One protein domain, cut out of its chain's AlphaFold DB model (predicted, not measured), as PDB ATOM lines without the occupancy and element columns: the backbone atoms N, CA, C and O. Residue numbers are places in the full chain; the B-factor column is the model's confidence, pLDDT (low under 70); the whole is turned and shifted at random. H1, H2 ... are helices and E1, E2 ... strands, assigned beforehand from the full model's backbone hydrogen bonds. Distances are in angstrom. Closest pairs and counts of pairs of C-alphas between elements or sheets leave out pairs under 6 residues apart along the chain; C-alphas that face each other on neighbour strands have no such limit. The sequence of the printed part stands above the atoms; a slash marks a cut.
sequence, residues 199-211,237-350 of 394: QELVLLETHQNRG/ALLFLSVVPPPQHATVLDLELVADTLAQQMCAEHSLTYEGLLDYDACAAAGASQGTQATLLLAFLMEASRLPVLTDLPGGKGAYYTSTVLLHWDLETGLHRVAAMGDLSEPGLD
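What this domain is: This is residues 199 to 211 and 237 to 350 of the 394 residues of the protein "DDB1-and CUL4-associated factor 15" of Rhipicephalus zambeziensis (UniProt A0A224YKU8). A long, twisted sheet of four strands, E4 to E7, curls round one helix, H1, and a small second sheet, E1 to E3, sits beyond the first-residue end of that helix. Residues 310 to 315, in the link between E5 and E6, stick out at the opposite end of the long axis. The printed part has 127 residues with one named helix and seven named strands, in the order E1 E2 E3 H1 E4 E5 E6 E7, and its class is mostly strand. The sheets run E4 E5 E6 E7 and E1 E2 E3, both antiparallel. The whole is loose, with a radius of gyration of the C-alphas of 17.4 A, and a rod spanning 64 by 28 by 27 A.

Where its parts are: In the larger sheet, E4 is residues 272 to 286, 31.1 A long, beginning at C-alpha 272 (106.359, 222.289, 281.967). E5 is residues 293 to 306, 36.5 A; E6 is residues 319 to 330, 33.9 A; E7 is residues 336 to 341, 13.7 A, ending at C-alpha 341 (100.151, 227.780, 268.001). H1 is residues 255 to 269, 20.9 A. In the smaller sheet, E1 is residues 201 to 206, beginning at C-alpha 201 (91.858, 251.122, 260.754), E2 is residues 237 to 242, and E3 is residues 252 to 254.

How they stand to each other: E4, E5, E6 and E7 form a meander, each strand the antiparallel neighbour of the one before, with E4 and E7 as edge strands. E4 bends by 97 degrees at residue 275 and E5 by 64 degrees at residue 303. N 281 and O 299 of E4 and E5 are 2.8 A apart, N 298 and O 325 of E5 and E6 2.8 A, and N 328 and O 337 of E6 and E7 2.8 A, each within hydrogen-bond range. H1 is on one face of this sheet, in two layers, helix and sheet. The closest C-alphas of H1 and E4 are those of Cys 267 and Tyr 274, 5.7 A apart; those of H1 and E5 are Ala 263 and Met 302, 6.8 A. In H1 every O i to N i+4 pair is within hydrogen-bond range. H1 is also on the smaller sheet, where the closest C-alphas of E2 and H1, Ala 237 and Leu 255, are 5.6 A apart. E1 and E2 are antiparallel, with N 204 and O 239 3.0 A apart; E2 and E3 form a hairpin, with N 238 and O 253 2.9 A apart. E2 and E5 are apart.

The domain as a whole: The two C-alphas farthest apart, Pro 245 and Asp 312, are 64.0 A apart. Residues 212 to 236 are not printed, and C-alphas 211 and 237 are 8.2 A apart across the cut. Of the links that are printed whole, E5 to E6 is long. The mean pLDDT of the printed part is 77.5; residues 199 to 211, 237 to 250, 287 to 291, 308 to 316 and 349 to 350 are under 70.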
ATOM      1  N   GLN A 199      90.274 249.284 255.452       51.47
ATOM      2  CA  GLN A 199      89.656 250.498 254.896       51.47
ATOM      3  C   GLN A 199      89.897 251.765 255.734       51.47
ATOM      4  O   GLN A 199      90.183 252.797 255.140       51.47
ATOM      5  N   GLU A 200      89.853 251.689 257.071       53.84
ATOM      6  CA  GLU A 200      89.853 252.875 257.961       53.84
ATOM      7  C   GLU A 200      90.437 252.584 259.364       53.84
ATOM      8  O   GLU A 200      90.021 253.166 260.367       53.84
ATOM      9  N   LEU A 201      91.365 251.628 259.467       57.34
ATOM     10  CA  LEU A 201      91.858 251.122 260.754       57.34
ATOM     11  C   LEU A 201      93.342 251.439 260.952       57.34
ATOM     12  O   LEU A 201      94.138 251.267 260.024       57.34
ATOM     13  N   VAL A 202      93.699 251.860 262.168       61.25
ATOM     14  CA  VAL A 202      95.087 252.017 262.635       61.25
ATOM     15  C   VAL A 202      95.271 251.183 263.890       61.25
ATOM     16  O   VAL A 202      94.436 251.246 264.797       61.25
ATOM     17  N   LEU A 203      96.358 250.420 263.932       60.56
ATOM     18  CA  LEU A 203      96.699 249.567 265.057       60.56
ATOM     19  C   LEU A 203      97.916 250.179 265.755       60.56
ATOM     20  O   LEU A 203      98.984 250.319 265.168       60.56
ATOM     21  N   LEU A 204      97.746 250.618 266.996       65.94
ATOM     22  CA  LEU A 204      98.833 251.208 267.772       65.94
ATOM     23  C   LEU A 204      99.234 250.233 268.862       65.94
ATOM     24  O   LEU A 204      98.417 249.927 269.729       65.94
ATOM     25  N   GLU A 205     100.474 249.761 268.832       59.41
ATOM     26  CA  GLU A 205     101.048 249.067 269.976       59.41
ATOM     27  C   GLU A 205     101.567 250.080 270.987       59.41
ATOM     28  O   GLU A 205     102.213 251.063 270.622       59.41
ATOM     29  N   THR A 206     101.242 249.857 272.257       61.78
ATOM     30  CA  THR A 206     101.696 250.691 273.369       61.78
ATOM     31  C   THR A 206     102.205 249.803 274.502       61.78
ATOM     32  O   THR A 206     101.494 248.931 274.996       61.78
ATOM     33  N   HIS A 207     103.434 250.043 274.942       49.44
ATOM     34  CA  HIS A 207     104.127 249.355 276.023       49.44
ATOM     35  C   HIS A 207     104.258 250.305 277.227       49.44
ATOM     36  O   HIS A 207     105.352 250.749 277.557       49.44
ATOM     37  N   GLN A 208     103.130 250.636 277.869       46.50
ATOM     38  CA  GLN A 208     102.955 250.742 279.334       46.50
ATOM     39  C   GLN A 208     101.773 251.640 279.752       46.50
ATOM     40  O   GLN A 208     101.544 252.730 279.232       46.50
ATOM     41  N   ASN A 209     101.083 251.158 280.792       32.06
ATOM     42  CA  ASN A 209     100.313 251.835 281.840       32.06
ATOM     43  C   ASN A 209      99.501 253.088 281.472       32.06
ATOM     44  O   ASN A 209      99.918 254.226 281.680       32.06
ATOM     45  N   ARG A 210      98.225 252.832 281.147       29.73
ATOM     46  CA  ARG A 210      97.115 253.798 281.031       29.73
ATOM     47  C   ARG A 210      97.223 254.749 279.835       29.73
ATOM     48  O   ARG A 210      97.504 255.936 279.981       29.73
ATOM     49  N   GLY A 211      96.820 254.253 278.668       31.14
ATOM     50  CA  GLY A 211      96.453 255.085 277.522       31.14
ATOM     51  C   GLY A 211      94.946 255.344 277.465       31.14
ATOM     52  O   GLY A 211      94.154 254.408 277.433       31.14
ATOM     53  N   ALA A 237      99.159 247.481 275.862       50.06
ATOM     54  CA  ALA A 237      97.894 247.422 275.136       50.06
ATOM     55  C   ALA A 237      98.051 247.724 273.642       50.06
ATOM     56  O   ALA A 237      98.723 248.683 273.252       50.06
ATOM     57  N   LEU A 238      97.339 246.965 272.808       52.09
ATOM     58  CA  LEU A 238      97.015 247.379 271.447       52.09
ATOM     59  C   LEU A 238      95.767 248.248 271.474       52.09
ATOM     60  O   LEU A 238      94.688 247.796 271.865       52.09
ATOM     61  N   LEU A 239      95.909 249.485 271.012       53.41
ATOM     62  CA  LEU A 239      94.803 250.411 270.826       53.41
ATOM     63  C   LEU A 239      94.304 250.336 269.383       53.41
ATOM     64  O   LEU A 239      95.068 250.539 268.434       53.41
ATOM     65  N   PHE A 240      93.000 250.101 269.231       51.47
ATOM     66  CA  PHE A 240      92.302 250.244 267.959       51.47
ATOM     67  C   PHE A 240      91.595 251.587 267.855       51.47
ATOM     68  O   PHE A 240      90.854 251.999 268.752       51.47
ATOM     69  N   LEU A 241      91.785 252.243 266.714       53.69
ATOM     70  CA  LEU A 241      91.136 253.506 266.392       53.69
ATOM     71  C   LEU A 241      90.356 253.357 265.088       53.69
ATOM     72  O   LEU A 241      90.943 253.164 264.023       53.69
ATOM     73  N   SER A 242      89.028 253.452 265.184       45.69
ATOM     74  CA  SER A 242      88.163 253.665 264.022       45.69
ATOM     75  C   SER A 242      88.250 255.134 263.610       45.69
ATOM     76  O   SER A 242      88.138 256.021 264.459       45.69
ATOM     77  N   VAL A 243      88.482 255.405 262.325       49.22
ATOM     78  CA  VAL A 243      88.629 256.779 261.807       49.22
ATOM     79  C   VAL A 243      87.278 257.402 261.411       49.22
ATOM     80  O   VAL A 243      87.221 258.603 261.156       49.22
ATOM     81  N   VAL A 244      86.171 256.648 261.446       44.00
ATOM     82  CA  VAL A 244      84.824 257.178 261.166       44.00
ATOM     83  C   VAL A 244      84.387 258.111 262.296       44.00
ATOM     84  O   VAL A 244      84.269 257.657 263.431       44.00
ATOM     85  N   PRO A 245      84.112 259.400 262.034       39.88
ATOM     86  CA  PRO A 245      83.606 260.300 263.054       39.88
ATOM     87  C   PRO A 245      82.078 260.158 263.227       39.88
ATOM     88  O   PRO A 245      81.344 260.169 262.238       39.88
ATOM     89  N   PRO A 246      81.575 260.108 264.476       41.03
ATOM     90  CA  PRO A 246      82.345 259.975 265.713       41.03
ATOM     91  C   PRO A 246      82.888 258.541 265.854       41.03
ATOM     92  O   PRO A 246      82.143 257.610 265.551       41.03
ATOM     93  N   PRO A 247      84.125 258.333 266.347       50.31
ATOM     94  CA  PRO A 247      84.615 256.988 266.622       50.31
ATOM     95  C   PRO A 247      83.759 256.397 267.740       50.31
ATOM     96  O   PRO A 247      83.878 256.783 268.902       50.31
ATOM     97  N   GLN A 248      82.821 255.520 267.382       48.28
ATOM     98  CA  GLN A 248      81.828 255.025 268.339       48.28
ATOM     99  C   GLN A 248      82.434 253.989 269.293       48.28
ATOM    100  O   GLN A 248      81.980 253.876 270.431       48.28
ATOM    101  N   HIS A 249      83.493 253.286 268.873       61.78
ATOM    102  CA  HIS A 249      84.124 252.225 269.651       61.78
ATOM    103  C   HIS A 249      85.640 252.178 269.405       61.78
ATOM    104  O   HIS A 249      86.089 252.066 268.267       61.78
ATOM    105  N   ALA A 250      86.420 252.256 270.484       66.62
ATOM    106  CA  ALA A 250      87.815 251.836 270.506       66.62
ATOM    107  C   ALA A 250      87.864 250.485 271.221       66.62
ATOM    108  O   ALA A 250      87.403 250.375 272.362       66.62
ATOM    109  N   THR A 251      88.377 249.458 270.552       75.12
ATOM    110  CA  THR A 251      88.671 248.173 271.187       75.12
ATOM    111  C   THR A 251      90.124 248.161 271.641       75.12
ATOM    112  O   THR A 251      91.003 248.750 271.015       75.12
ATOM    113  N   VAL A 252      90.370 247.550 272.794       82.12
ATOM    114  CA  VAL A 252      91.706 247.455 273.378       82.12
ATOM    115  C   VAL A 252      91.975 245.989 273.652       82.12
ATOM    116  O   VAL A 252      91.147 245.333 274.285       82.12
ATOM    117  N   LEU A 253      93.100 245.483 273.153       84.56
ATOM    118  CA  LEU A 253      93.580 244.139 273.455       84.56
ATOM    119  C   LEU A 253      94.808 244.267 274.350       84.56
ATOM    120  O   LEU A 253      95.815 244.837 273.936       84.56
ATOM    121  N   ASP A 254      94.700 243.758 275.571       87.25
ATOM    122  CA  ASP A 254      95.825 243.663 276.497       87.25
ATOM    123  C   ASP A 254      96.721 242.505 276.054       87.25
ATOM    124  O   ASP A 254      96.363 241.333 276.191       87.25
ATOM    125  N   LEU A 255      97.845 242.844 275.428       86.88
ATOM    126  CA  LEU A 255      98.744 241.850 274.854       86.88
ATOM    127  C   LEU A 255      99.505 241.085 275.917       86.88
ATOM    128  O   LEU A 255      99.779 239.907 275.723       86.88
ATOM    129  N   GLU A 256      99.827 241.746 277.020       88.50
ATOM    130  CA  GLU A 256     100.581 241.157 278.114       88.50
ATOM    131  C   GLU A 256      99.739 240.078 278.792       88.50
ATOM    132  O   GLU A 256     100.180 238.936 278.906       88.50
ATOM    133  N   LEU A 257      98.473 240.387 279.099       90.75
ATOM    134  CA  LEU A 257      97.528 239.409 279.640       90.75
ATOM    135  C   LEU A 257      97.296 238.230 278.683       90.75
ATOM    136  O   LEU A 257      97.230 237.073 279.114       90.75
ATOM    137  N   VAL A 258      97.152 238.509 277.383       92.50
ATOM    138  CA  VAL A 258      96.949 237.468 276.364       92.50
ATOM    139  C   VAL A 258      98.195 236.590 276.229       92.50
ATOM    140  O   VAL A 258      98.067 235.366 276.236       92.50
ATOM    141  N   ALA A 259      99.387 237.180 276.146       93.06
ATOM    142  CA  ALA A 259     100.652 236.456 276.040       93.06
ATOM    143  C   ALA A 259     100.921 235.599 277.284       93.06
ATOM    144  O   ALA A 259     101.264 234.426 277.143       93.06
ATOM    145  N   ASP A 260     100.692 236.138 278.482       94.69
ATOM    146  CA  ASP A 260     100.854 235.429 279.756       94.69
ATOM    147  C   ASP A 260      99.921 234.208 279.837       94.69
ATOM    148  O   ASP A 260     100.362 233.081 280.081       94.69
ATOM    149  N   THR A 261      98.640 234.400 279.500       96.38
ATOM    150  CA  THR A 261      97.642 233.319 279.480       96.38
ATOM    151  C   THR A 261      98.015 232.218 278.479       96.38
ATOM    152  O   THR A 261      97.884 231.029 278.781       96.38
ATOM    153  N   LEU A 262      98.492 232.590 277.287       96.19
ATOM    154  CA  LEU A 262      98.906 231.633 276.256       96.19
ATOM    155  C   LEU A 262     100.191 230.889 276.642       96.19
ATOM    156  O   LEU A 262     100.296 229.685 276.399       96.19
ATOM    157  N   ALA A 263     101.147 231.568 277.279       95.69
ATOM    158  CA  ALA A 263     102.374 230.958 277.784       95.69
ATOM    159  C   ALA A 263     102.088 229.896 278.854       95.69
ATOM    160  O   ALA A 263     102.623 228.785 278.778       95.69
ATOM    161  N   GLN A 264     101.181 230.193 279.789       96.50
ATOM    162  CA  GLN A 264     100.720 229.235 280.797       96.50
ATOM    163  C   GLN A 264     100.088 227.990 280.159       96.50
ATOM    164  O   GLN A 264     100.414 226.863 280.543       96.50
ATOM    165  N   GLN A 265      99.212 228.180 279.163       96.12
ATOM    166  CA  GLN A 265      98.554 227.080 278.450       96.12
ATOM    167  C   GLN A 265      99.564 226.181 277.728       96.12
ATOM    168  O   GLN A 265      99.528 224.962 277.900       96.12
ATOM    169  N   MET A 266     100.517 226.762 276.995       94.56
ATOM    170  CA  MET A 266     101.535 225.984 276.278       94.56
ATOM    171  C   MET A 266     102.456 225.201 277.210       94.56
ATOM    172  O   MET A 266     102.785 224.046 276.920       94.56
ATOM    173  N   CYS A 267     102.858 225.800 278.334       95.06
ATOM    174  CA  CYS A 267     103.652 225.101 279.340       95.06
ATOM    175  C   CYS A 267     102.889 223.893 279.895       95.06
ATOM    176  O   CYS A 267     103.451 222.798 279.970       95.06
ATOM    177  N   ALA A 268     101.599 224.060 280.204       94.69
ATOM    178  CA  ALA A 268     100.754 222.972 280.689       94.69
ATOM    179  C   ALA A 268     100.638 221.822 279.672       94.69
ATOM    180  O   ALA A 268     100.765 220.656 280.052       94.69
ATOM    181  N   GLU A 269     100.473 222.129 278.380       94.94
ATOM    182  CA  GLU A 269     100.421 221.124 277.304       94.94
ATOM    183  C   GLU A 269     101.728 220.326 277.168       94.94
ATOM    184  O   GLU A 269     101.701 219.130 276.876       94.94
ATOM    185  N   HIS A 270     102.871 220.958 277.449       94.19
ATOM    186  CA  HIS A 270     104.196 220.338 277.355       94.19
ATOM    187  C   HIS A 270     104.704 219.761 278.684       94.19
ATOM    188  O   HIS A 270     105.862 219.352 278.776       94.19
ATOM    189  N   SER A 271     103.848 219.683 279.712       94.88
ATOM    190  CA  SER A 271     104.229 219.219 281.057       94.88
ATOM    191  C   SER A 271     105.388 220.022 281.677       94.88
ATOM    192  O   SER A 271     106.226 219.478 282.403       94.88
ATOM    193  N   LEU A 272     105.437 221.321 281.380       94.12
ATOM    194  CA  LEU A 272     106.359 222.289 281.967       94.12
ATOM    195  C   LEU A 272     105.654 223.075 283.079       94.12
ATOM    196  O   LEU A 272     104.467 223.390 282.985       94.12
ATOM    197  N   THR A 273     106.398 223.428 284.122       94.81
ATOM    198  CA  THR A 273     105.945 224.372 285.148       94.81
ATOM    199  C   THR A 273     106.255 225.775 284.658       94.81
ATOM    200  O   THR A 273     107.421 226.115 284.499       94.81
ATOM    201  N   TYR A 274     105.223 226.566 284.394       96.06
ATOM    202  CA  TYR A 274     105.369 227.965 284.006       96.06
ATOM    203  C   TYR A 274     105.867 228.814 285.187       96.06
ATOM    204  O   TYR A 274     105.281 228.748 286.270       96.06
ATOM    205  N   GLU A 275     106.927 229.598 284.984       94.62
ATOM    206  CA  GLU A 275     107.542 230.443 286.022       94.62
ATOM    207  C   GLU A 275     107.316 231.939 285.770       94.62
ATOM    208  O   GLU A 275     107.145 232.698 286.725       94.62
ATOM    209  N   GLY A 276     107.240 232.363 284.504       93.56
ATOM    210  CA  GLY A 276     106.874 233.735 284.154       93.56
ATOM    211  C   GLY A 276     107.081 234.095 282.685       93.56
ATOM    212  O   GLY A 276     107.834 233.443 281.957       93.56
ATOM    213  N   LEU A 277     106.405 235.158 282.247       93.81
ATOM    214  CA  LEU A 277     106.596 235.797 280.950       93.81
ATOM    215  C   LEU A 277     107.732 236.814 281.083       93.81
ATOM    216  O   LEU A 277     107.703 237.667 281.968       93.81
ATOM    217  N   LEU A 278     108.739 236.717 280.219       90.12
ATOM    218  CA  LEU A 278     109.912 237.591 280.266       90.12
ATOM    219  C   LEU A 278     109.817 238.730 279.262       90.12
ATOM    220  O   LEU A 278     110.178 239.859 279.583       90.12
ATOM    221  N   ASP A 279     109.373 238.415 278.047       89.00
ATOM    222  CA  ASP A 279     109.216 239.386 276.971       89.00
ATOM    223  C   ASP A 279     108.217 238.873 275.931       89.00
ATOM    224  O   ASP A 279     107.973 237.663 275.827       89.00
ATOM    225  N   TYR A 280     107.659 239.782 275.143       89.12
ATOM    226  CA  TYR A 280     106.829 239.443 273.995       89.12
ATOM    227  C   TYR A 280     106.925 240.524 272.917       89.12
ATOM    228  O   TYR A 280     107.211 241.686 273.190       89.12
ATOM    229  N   ASP A 281     106.661 240.114 271.683       84.38
ATOM    230  CA  ASP A 281     106.578 240.963 270.503       84.38
ATOM    231  C   ASP A 281     105.280 240.618 269.764       84.38
ATOM    232  O   ASP A 281     104.896 239.446 269.652       84.38
ATOM    233  N   ALA A 282     104.563 241.632 269.297       84.12
ATOM    234  CA  ALA A 282     103.274 241.465 268.656       84.12
ATOM    235  C   ALA A 282     103.247 242.181 267.324       84.12
ATOM    236  O   ALA A 282     103.623 243.340 267.174       84.12
ATOM    237  N   CYS A 283     102.751 241.482 266.314       80.06
ATOM    238  CA  CYS A 283     102.892 241.989 264.975       80.06
ATOM    239  C   CYS A 283     101.693 241.609 264.107       80.06
ATOM    240  O   CYS A 283     101.111 240.531 264.197       80.06
ATOM    241  N   ALA A 284     101.236 242.544 263.283       80.12
ATOM    242  CA  ALA A 284     100.064 242.333 262.447       80.12
ATOM    243  C   ALA A 284     100.403 241.413 261.263       80.12
ATOM    244  O   ALA A 284     101.121 241.826 260.360       80.12
ATOM    245  N   ALA A 285      99.882 240.184 261.245       77.94
ATOM    246  CA  ALA A 285     100.182 239.173 260.223       77.94
ATOM    247  C   ALA A 285      99.228 239.204 259.019       77.94
ATOM    248  O   ALA A 285      99.591 238.777 257.922       77.94
ATOM    249  N   ALA A 286      98.004 239.706 259.199       74.44
ATOM    250  CA  ALA A 286      97.084 239.992 258.103       74.44
ATOM    251  C   ALA A 286      96.078 241.074 258.501       74.44
ATOM    252  O   ALA A 286      95.472 241.020 259.575       74.44
ATOM    253  N   GLY A 287      95.880 242.031 257.594       64.06
ATOM    254  CA  GLY A 287      94.865 243.063 257.736       64.06
ATOM    255  C   GLY A 287      93.465 242.580 257.400       64.06
ATOM    256  O   GLY A 287      93.266 241.713 256.546       64.06
ATOM    257  N   ALA A 288      92.503 243.214 258.059       61.59
ATOM    258  CA  ALA A 288      91.076 243.176 257.788       61.59
ATOM    259  C   ALA A 288      90.781 243.608 256.336       61.59
ATOM    260  O   ALA A 288      90.437 244.755 256.066       61.59
ATOM    261  N   SER A 289      90.959 242.719 255.355       54.88
ATOM    262  CA  SER A 289      90.717 243.076 253.946       54.88
ATOM    263  C   SER A 289      89.228 243.295 253.641       54.88
ATOM    264  O   SER A 289      88.904 244.071 252.743       54.88
ATOM    265  N   GLN A 290      88.328 242.649 254.397       57.25
ATOM    266  CA  GLN A 290      86.866 242.778 254.273       57.25
ATOM    267  C   GLN A 290      86.093 242.618 255.594       57.25
ATOM    268  O   GLN A 290      84.867 242.618 255.580       57.25
ATOM    269  N   GLY A 291      86.770 242.420 256.724       59.16
ATOM    270  CA  GLY A 291      86.125 241.914 257.929       59.16
ATOM    271  C   GLY A 291      86.636 242.587 259.177       59.16
ATOM    272  O   GLY A 291      87.759 243.061 259.236       59.16
ATOM    273  N   THR A 292      85.808 242.549 260.199       77.12
ATOM    274  CA  THR A 292      86.021 243.037 261.557       77.12
ATOM    275  C   THR A 292      87.089 242.226 262.290       77.12
ATOM    276  O   THR A 292      87.094 242.196 263.504       77.12
ATOM    277  N   GLN A 293      87.981 241.528 261.583       83.31
ATOM    278  CA  GLN A 293      88.968 240.624 262.150       83.31
ATOM    279  C   GLN A 293      90.377 241.019 261.711       83.31
ATOM    280  O   GLN A 293      90.682 241.065 260.517       83.31
ATOM    281  N   ALA A 294      91.241 241.272 262.686       86.06
ATOM    282  CA  ALA A 294      92.680 241.389 262.510       86.06
ATOM    283  C   ALA A 294      93.344 240.038 262.804       86.06
ATOM    284  O   ALA A 294      92.883 239.283 263.658       86.06
ATOM    285  N   THR A 295      94.435 239.724 262.108       87.44
ATOM    286  CA  THR A 295      95.289 238.591 262.488       87.44
ATOM    287  C   THR A 295      96.611 239.119 263.012       87.44
ATOM    288  O   THR A 295      97.298 239.863 262.313       87.44
ATOM    289  N   LEU A 296      96.948 238.732 264.236       89.81
ATOM    290  CA  LEU A 296      98.190 239.065 264.916       89.81
ATOM    291  C   LEU A 296      99.059 237.813 265.008       89.81
ATOM    292  O   LEU A 296      98.547 236.711 265.181       89.81
ATOM    293  N   LEU A 297     100.362 237.984 264.891       88.69
ATOM    294  CA  LEU A 297     101.366 237.008 265.262       88.69
ATOM    295  C   LEU A 297     102.016 237.526 266.545       88.69
ATOM    296  O   LEU A 297     102.530 238.637 266.581       88.69
ATOM    297  N   LEU A 298     101.928 236.733 267.601       90.81
ATOM    298  CA  LEU A 298     102.514 237.003 268.905       90.81
ATOM    299  C   LEU A 298     103.727 236.097 269.056       90.81
ATOM    300  O   LEU A 298     103.585 234.884 268.931       90.81
ATOM    301  N   ALA A 299     104.897 236.655 269.311       89.62
ATOM    302  CA  ALA A 299     106.087 235.915 269.702       89.62
ATOM    303  C   ALA A 299     106.364 236.219 271.170       89.62
ATOM    304  O   ALA A 299     106.237 237.364 271.587       89.62
ATOM    305  N   PHE A 300     106.719 235.223 271.972       89.50
ATOM    306  CA  PHE A 300     107.023 235.491 273.374       89.50
ATOM    307  C   PHE A 300     108.072 234.557 273.955       89.50
ATOM    308  O   PHE A 300     108.268 233.427 273.497       89.50
ATOM    309  N   LEU A 301     108.758 235.092 274.963       91.19
ATOM    310  CA  LEU A 301     109.819 234.480 275.742       91.19
ATOM    311  C   LEU A 301     109.300 234.209 277.149       91.19
ATOM    312  O   LEU A 301     108.870 235.131 277.845       91.19
ATOM    313  N   MET A 302     109.377 232.960 277.585       94.38
ATOM    314  CA  MET A 302     108.927 232.549 278.911       94.38
ATOM    315  C   MET A 302     109.997 231.742 279.640       94.38
ATOM    316  O   MET A 302     110.836 231.090 279.017       94.38
ATOM    317  N   GLU A 303     109.949 231.782 280.965       94.31
ATOM    318  CA  GLU A 303     110.715 230.911 281.851       94.31
ATOM    319  C   GLU A 303     109.823 229.747 282.301       94.31
ATOM    320  O   GLU A 303     108.675 229.951 282.714       94.31
ATOM    321  N   ALA A 304     110.329 228.519 282.180       94.38
ATOM    322  CA  ALA A 304     109.630 227.324 282.633       94.38
ATOM    323  C   ALA A 304     110.601 226.208 283.056       94.38
ATOM    324  O   ALA A 304     111.749 226.141 282.608       94.38
ATOM    325  N   SER A 305     110.137 225.277 283.889       92.62
ATOM    326  CA  SER A 305     110.934 224.141 284.372       92.62
ATOM    327  C   SER A 305     110.288 222.785 284.080       92.62
ATOM    328  O   SER A 305     109.074 222.597 284.172       92.62
ATOM    329  N   ARG A 306     111.113 221.794 283.711       87.50
ATOM    330  CA  ARG A 306     110.667 220.415 283.447       87.50
ATOM    331  C   ARG A 306     110.454 219.657 284.758       87.50
ATOM    332  O   ARG A 306     111.356 219.602 285.593       87.50
ATOM    333  N   LEU A 307     109.297 219.013 284.913       80.12
ATOM    334  CA  LEU A 307     109.060 218.041 285.986       80.12
ATOM    335  C   LEU A 307     109.573 216.636 285.597       80.12
ATOM    336  O   LEU A 307     109.471 216.256 284.430       80.12
ATOM    337  N   PRO A 308     110.058 215.824 286.562       68.38
ATOM    338  CA  PRO A 308     110.265 216.156 287.968       68.38
ATOM    339  C   PRO A 308     111.529 216.999 288.160       68.38
ATOM    340  O   PRO A 308     112.591 216.667 287.639       68.38
ATOM    341  N   VAL A 309     111.413 218.065 288.955       60.81
ATOM    342  CA  VAL A 309     112.566 218.826 289.441       60.81
ATOM    343  C   VAL A 309     113.440 217.839 290.212       60.81
ATOM    344  O   VAL A 309     113.062 217.407 291.298       60.81
ATOM    345  N   LEU A 310     114.567 217.404 289.642       58.69
ATOM    346  CA  LEU A 310     115.562 216.650 290.403       58.69
ATOM    347  C   LEU A 310     116.123 217.618 291.455       58.69
ATOM    348  O   LEU A 310     116.972 218.454 291.157       58.69
ATOM    349  N   THR A 311     115.588 217.535 292.671       53.62
ATOM    350  CA  THR A 311     115.736 218.505 293.771       53.62
ATOM    351  C   THR A 311     117.142 218.638 294.350       53.62
ATOM    352  O   THR A 311     117.354 219.463 295.233       53.62
ATOM    353  N   ASP A 312     118.119 217.875 293.867       57.66
ATOM    354  CA  ASP A 312     119.364 217.682 294.617       57.66
ATOM    355  C   ASP A 312     120.561 218.444 294.031       57.66
ATOM    356  O   ASP A 312     121.663 218.386 294.580       57.66
ATOM    357  N   LEU A 313     120.363 219.208 292.949       59.19
ATOM    358  CA  LEU A 313     121.375 220.133 292.439       59.19
ATOM    359  C   LEU A 313     120.995 221.583 292.784       59.19
ATOM    360  O   LEU A 313     120.079 222.138 292.173       59.19
ATOM    361  N   PRO A 314     121.696 222.228 293.739       56.09
ATOM    362  CA  PRO A 314     121.501 223.641 294.038       56.09
ATOM    363  C   PRO A 314     121.936 224.465 292.820       56.09
ATOM    364  O   PRO A 314     123.124 224.682 292.591       56.09
ATOM    365  N   GLY A 315     120.961 224.878 292.006       60.38
ATOM    366  CA  GLY A 315     121.201 225.647 290.784       60.38
ATOM    367  C   GLY A 315     120.441 225.193 289.538       60.38
ATOM    368  O   GLY A 315     120.839 225.599 288.448       60.38
ATOM    369  N   GLY A 316     119.381 224.383 289.661       61.06
ATOM    370  CA  GLY A 316     118.439 224.147 288.562       61.06
ATOM    371  C   GLY A 316     117.760 225.454 288.150       61.06
ATOM    372  O   GLY A 316     116.710 225.794 288.678       61.06
ATOM    373  N   LYS A 317     118.412 226.228 287.280       73.56
ATOM    374  CA  LYS A 317     117.847 227.439 286.683       73.56
ATOM    375  C   LYS A 317     116.682 227.040 285.781       73.56
ATOM    376  O   LYS A 317     116.811 226.044 285.063       73.56
ATOM    377  N   GLY A 318     115.602 227.820 285.813       79.62
ATOM    378  CA  GLY A 318     114.537 227.745 284.821       79.62
ATOM    379  C   GLY A 318     115.135 227.732 283.416       79.62
ATOM    380  O   GLY A 318     116.157 228.378 283.142       79.62
ATOM    381  N   ALA A 319     114.560 226.910 282.543       90.50
ATOM    382  CA  ALA A 319     114.905 226.932 281.135       90.50
ATOM    383  C   ALA A 319     114.048 228.001 280.454       90.50
ATOM    384  O   ALA A 319     112.881 228.208 280.786       90.50
ATOM    385  N   TYR A 320     114.647 228.693 279.496       92.19
ATOM    386  CA  TYR A 320     113.932 229.668 278.692       92.19
ATOM    387  C   TYR A 320     113.314 228.967 277.493       92.19
ATOM    388  O   TYR A 320     113.946 228.108 276.879       92.19
ATOM    389  N   TYR A 321     112.099 229.363 277.146       92.69
ATOM    390  CA  TYR A 321     111.381 228.849 275.994       92.69
ATOM    391  C   TYR A 321     110.824 229.998 275.168       92.69
ATOM    392  O   TYR A 321     110.355 231.003 275.702       92.69
ATOM    393  N   THR A 322     110.853 229.830 273.853       93.06
ATOM    394  CA  THR A 322     110.195 230.714 272.898       93.06
ATOM    395  C   THR A 322     109.110 229.955 272.162       93.06
ATOM    396  O   THR A 322     109.214 228.746 271.933       93.06
ATOM    397  N   SER A 323     108.054 230.669 271.797       93.56
ATOM    398  CA  SER A 323     107.026 230.167 270.893       93.56
ATOM    399  C   SER A 323     106.351 231.337 270.177       93.56
ATOM    400  O   SER A 323     106.582 232.509 270.492       93.56
ATOM    401  N   THR A 324     105.541 231.006 269.176       93.00
ATOM    402  CA  THR A 324     104.751 231.963 268.410       93.00
ATOM    403  C   THR A 324     103.294 231.526 268.356       93.00
ATOM    404  O   THR A 324     102.993 230.341 268.246       93.00
ATOM    405  N   VAL A 325     102.367 232.476 268.414       93.44
ATOM    406  CA  VAL A 325     100.928 232.229 268.350       93.44
ATOM    407  C   VAL A 325     100.309 233.142 267.308       93.44
ATOM    408  O   VAL A 325     100.479 234.357 267.338       93.44
ATOM    409  N   LEU A 326      99.552 232.556 266.389       93.56
ATOM    410  CA  LEU A 326      98.712 233.300 265.465       93.56
ATOM    411  C   LEU A 326      97.340 233.507 266.112       93.56
ATOM    412  O   LEU A 326      96.643 232.544 266.432       93.56
ATOM    413  N   LEU A 327      96.940 234.759 266.284       93.25
ATOM    414  CA  LEU A 327      95.725 235.180 266.967       93.25
ATOM    415  C   LEU A 327      94.791 235.889 265.984       93.25
ATOM    416  O   LEU A 327      95.181 236.847 265.319       93.25
ATOM    417  N   HIS A 328      93.538 235.453 265.905       92.50
ATOM    418  CA  HIS A 328      92.484 236.221 265.248       92.50
ATOM    419  C   HIS A 328      91.780 237.088 266.285       92.50
ATOM    420  O   HIS A 328      91.193 236.563 267.231       92.50
ATOM    421  N   TRP A 329      91.806 238.397 266.084       90.56
ATOM    422  CA  TRP A 329      91.143 239.373 266.931       90.56
ATOM    423  C   TRP A 329      89.947 239.982 266.207       90.56
ATOM    424  O   TRP A 329      90.107 240.626 265.175       90.56
ATOM    425  N   ASP A 330      88.756 239.770 266.752       89.12
ATOM    426  CA  ASP A 330      87.517 240.394 266.314       89.12
ATOM    427  C   ASP A 330      87.379 241.795 266.934       89.12
ATOM    428  O   ASP A 330      87.216 241.977 268.137       89.12
ATOM    429  N   LEU A 331      87.481 242.796 266.073       84.38
ATOM    430  CA  LEU A 331      87.508 244.222 266.352       84.38
ATOM    431  C   LEU A 331      86.142 244.799 266.716       84.38
ATOM    432  O   LEU A 331      86.105 245.866 267.320       84.38
ATOM    433  N   GLU A 332      85.041 244.133 266.359       84.50
ATOM    434  CA  GLU A 332      83.693 244.563 266.759       84.50
ATOM    435  C   GLU A 332      83.379 244.105 268.177       84.50
ATOM    436  O   GLU A 332      82.891 244.875 269.004       84.50
ATOM    437  N   THR A 333      83.666 242.838 268.460       87.44
ATOM    438  CA  THR A 333      83.350 242.225 269.753       87.44
ATOM    439  C   THR A 333      84.453 242.430 270.791       87.44
ATOM    440  O   THR A 333      84.207 242.279 271.988       87.44
ATOM    441  N   GLY A 334      85.671 242.750 270.348       86.94
ATOM    442  CA  GLY A 334      86.879 242.757 271.171       86.94
ATOM    443  C   GLY A 334      87.394 241.353 271.516       86.94
ATOM    444  O   GLY A 334      88.397 241.238 272.218       86.94
ATOM    445  N   LEU A 335      86.732 240.290 271.047       90.31
ATOM    446  CA  LEU A 335      87.087 238.907 271.361       90.31
ATOM    447  C   LEU A 335      88.250 238.428 270.495       90.31
ATOM    448  O   LEU A 335      88.342 238.754 269.316       90.31
ATOM    449  N   HIS A 336      89.109 237.586 271.057       93.31
ATOM    450  CA  HIS A 336      90.199 236.956 270.324       93.31
ATOM    451  C   HIS A 336      90.094 235.430 270.371       93.31
ATOM    452  O   HIS A 336      89.516 234.854 271.293       93.31
ATOM    453  N   ARG A 337      90.658 234.769 269.359       95.12
ATOM    454  CA  ARG A 337      90.790 233.309 269.286       95.12
ATOM    455  C   ARG A 337      92.170 232.932 268.758       95.12
ATOM    456  O   ARG A 337      92.686 233.584 267.851       95.12
ATOM    457  N   VAL A 338      92.733 231.852 269.283       96.06
ATOM    458  CA  VAL A 338      93.973 231.267 268.762       96.06
ATOM    459  C   VAL A 338      93.672 230.567 267.439       96.06
ATOM    460  O   VAL A 338      92.789 229.715 267.363       96.06
ATOM    461  N   ALA A 339      94.377 230.965 266.386       93.94
ATOM    462  CA  ALA A 339      94.274 230.397 265.046       93.94
ATOM    463  C   ALA A 339      95.267 229.251 264.840       93.94
ATOM    464  O   ALA A 339      94.931 228.220 264.260       93.94
ATOM    465  N   ALA A 340      96.496 229.456 265.307       94.25
ATOM    466  CA  ALA A 340      97.575 228.486 265.269       94.25
ATOM    467  C   ALA A 340      98.539 228.766 266.421       94.25
ATOM    468  O   ALA A 340      98.706 229.914 266.828       94.25
ATOM    469  N   MET A 341      99.181 227.719 266.917       94.19
ATOM    470  CA  MET A 341     100.151 227.780 268.001       94.19
ATOM    471  C   MET A 341     101.404 227.040 267.543       94.19
ATOM    472  O   MET A 341     101.301 225.959 266.962       94.19
ATOM    473  N   GLY A 342     102.557 227.676 267.704       90.94
ATOM    474  CA  GLY A 342     103.857 227.104 267.396       90.94
ATOM    475  C   GLY A 342     104.359 226.213 268.527       90.94
ATOM    476  O   GLY A 342     103.927 226.332 269.674       90.94
ATOM    477  N   ASP A 343     105.297 225.333 268.192       92.00
ATOM    478  CA  ASP A 343     105.956 224.475 269.172       92.00
ATOM    479  C   ASP A 343     106.831 225.304 270.128       92.00
ATOM    480  O   ASP A 343     107.383 226.343 269.757       92.00
ATOM    481  N   LEU A 344     106.993 224.817 271.361       92.62
ATOM    482  CA  LEU A 344     107.945 225.378 272.316       92.62
ATOM    483  C   LEU A 344     109.375 224.984 271.928       92.62
ATOM    484  O   LEU A 344     109.708 223.799 271.844       92.62
ATOM    485  N   SER A 345     110.240 225.979 271.750       91.25
ATOM    486  CA  SER A 345     111.665 225.774 271.478       91.25
ATOM    487  C   SER A 345     112.537 226.433 272.539       91.25
ATOM    488  O   SER A 345     112.271 227.557 272.951       91.25
ATOM    489  N   GLU A 346     113.600 225.758 272.973       89.12
ATOM    490  CA  GLU A 346     114.639 226.392 273.793       89.12
ATOM    491  C   GLU A 346     115.454 227.314 272.879       89.12
ATOM    492  O   GLU A 346     115.982 226.847 271.860       89.12
ATOM    493  N   PRO A 347     115.539 228.621 273.174       80.88
ATOM    494  CA  PRO A 347     116.205 229.537 272.279       80.88
ATOM    495  C   PRO A 347     117.710 229.240 272.308       80.88
ATOM    496  O   PRO A 347     118.315 229.061 273.367       80.88
ATOM    497  N   GLY A 348     118.326 229.142 271.127       74.44
ATOM    498  CA  GLY A 348     119.778 228.979 271.020       74.44
ATOM    499  C   GLY A 348     120.513 230.147 271.686       74.44
ATOM    500  O   GLY A 348     119.935 231.207 271.871       74.44
ATOM    501  N   LEU A 349     121.802 229.988 272.014       60.44
ATOM    502  CA  LEU A 349     122.626 230.967 272.759       60.44
ATOM    503  C   LEU A 349     122.617 232.427 272.240       60.44
ATOM    504  O   LEU A 349     123.099 233.307 272.947       60.44
ATOM    505  N   ASP A 350     122.068 232.700 271.055       57.44
ATOM    506  CA  ASP A 350     122.026 234.013 270.403       57.44
ATOM    507  C   ASP A 350     120.595 234.594 270.333       57.44
ATOM    508  O   ASP A 350     120.113 235.064 269.304       57.44
TER     509      ASP A 350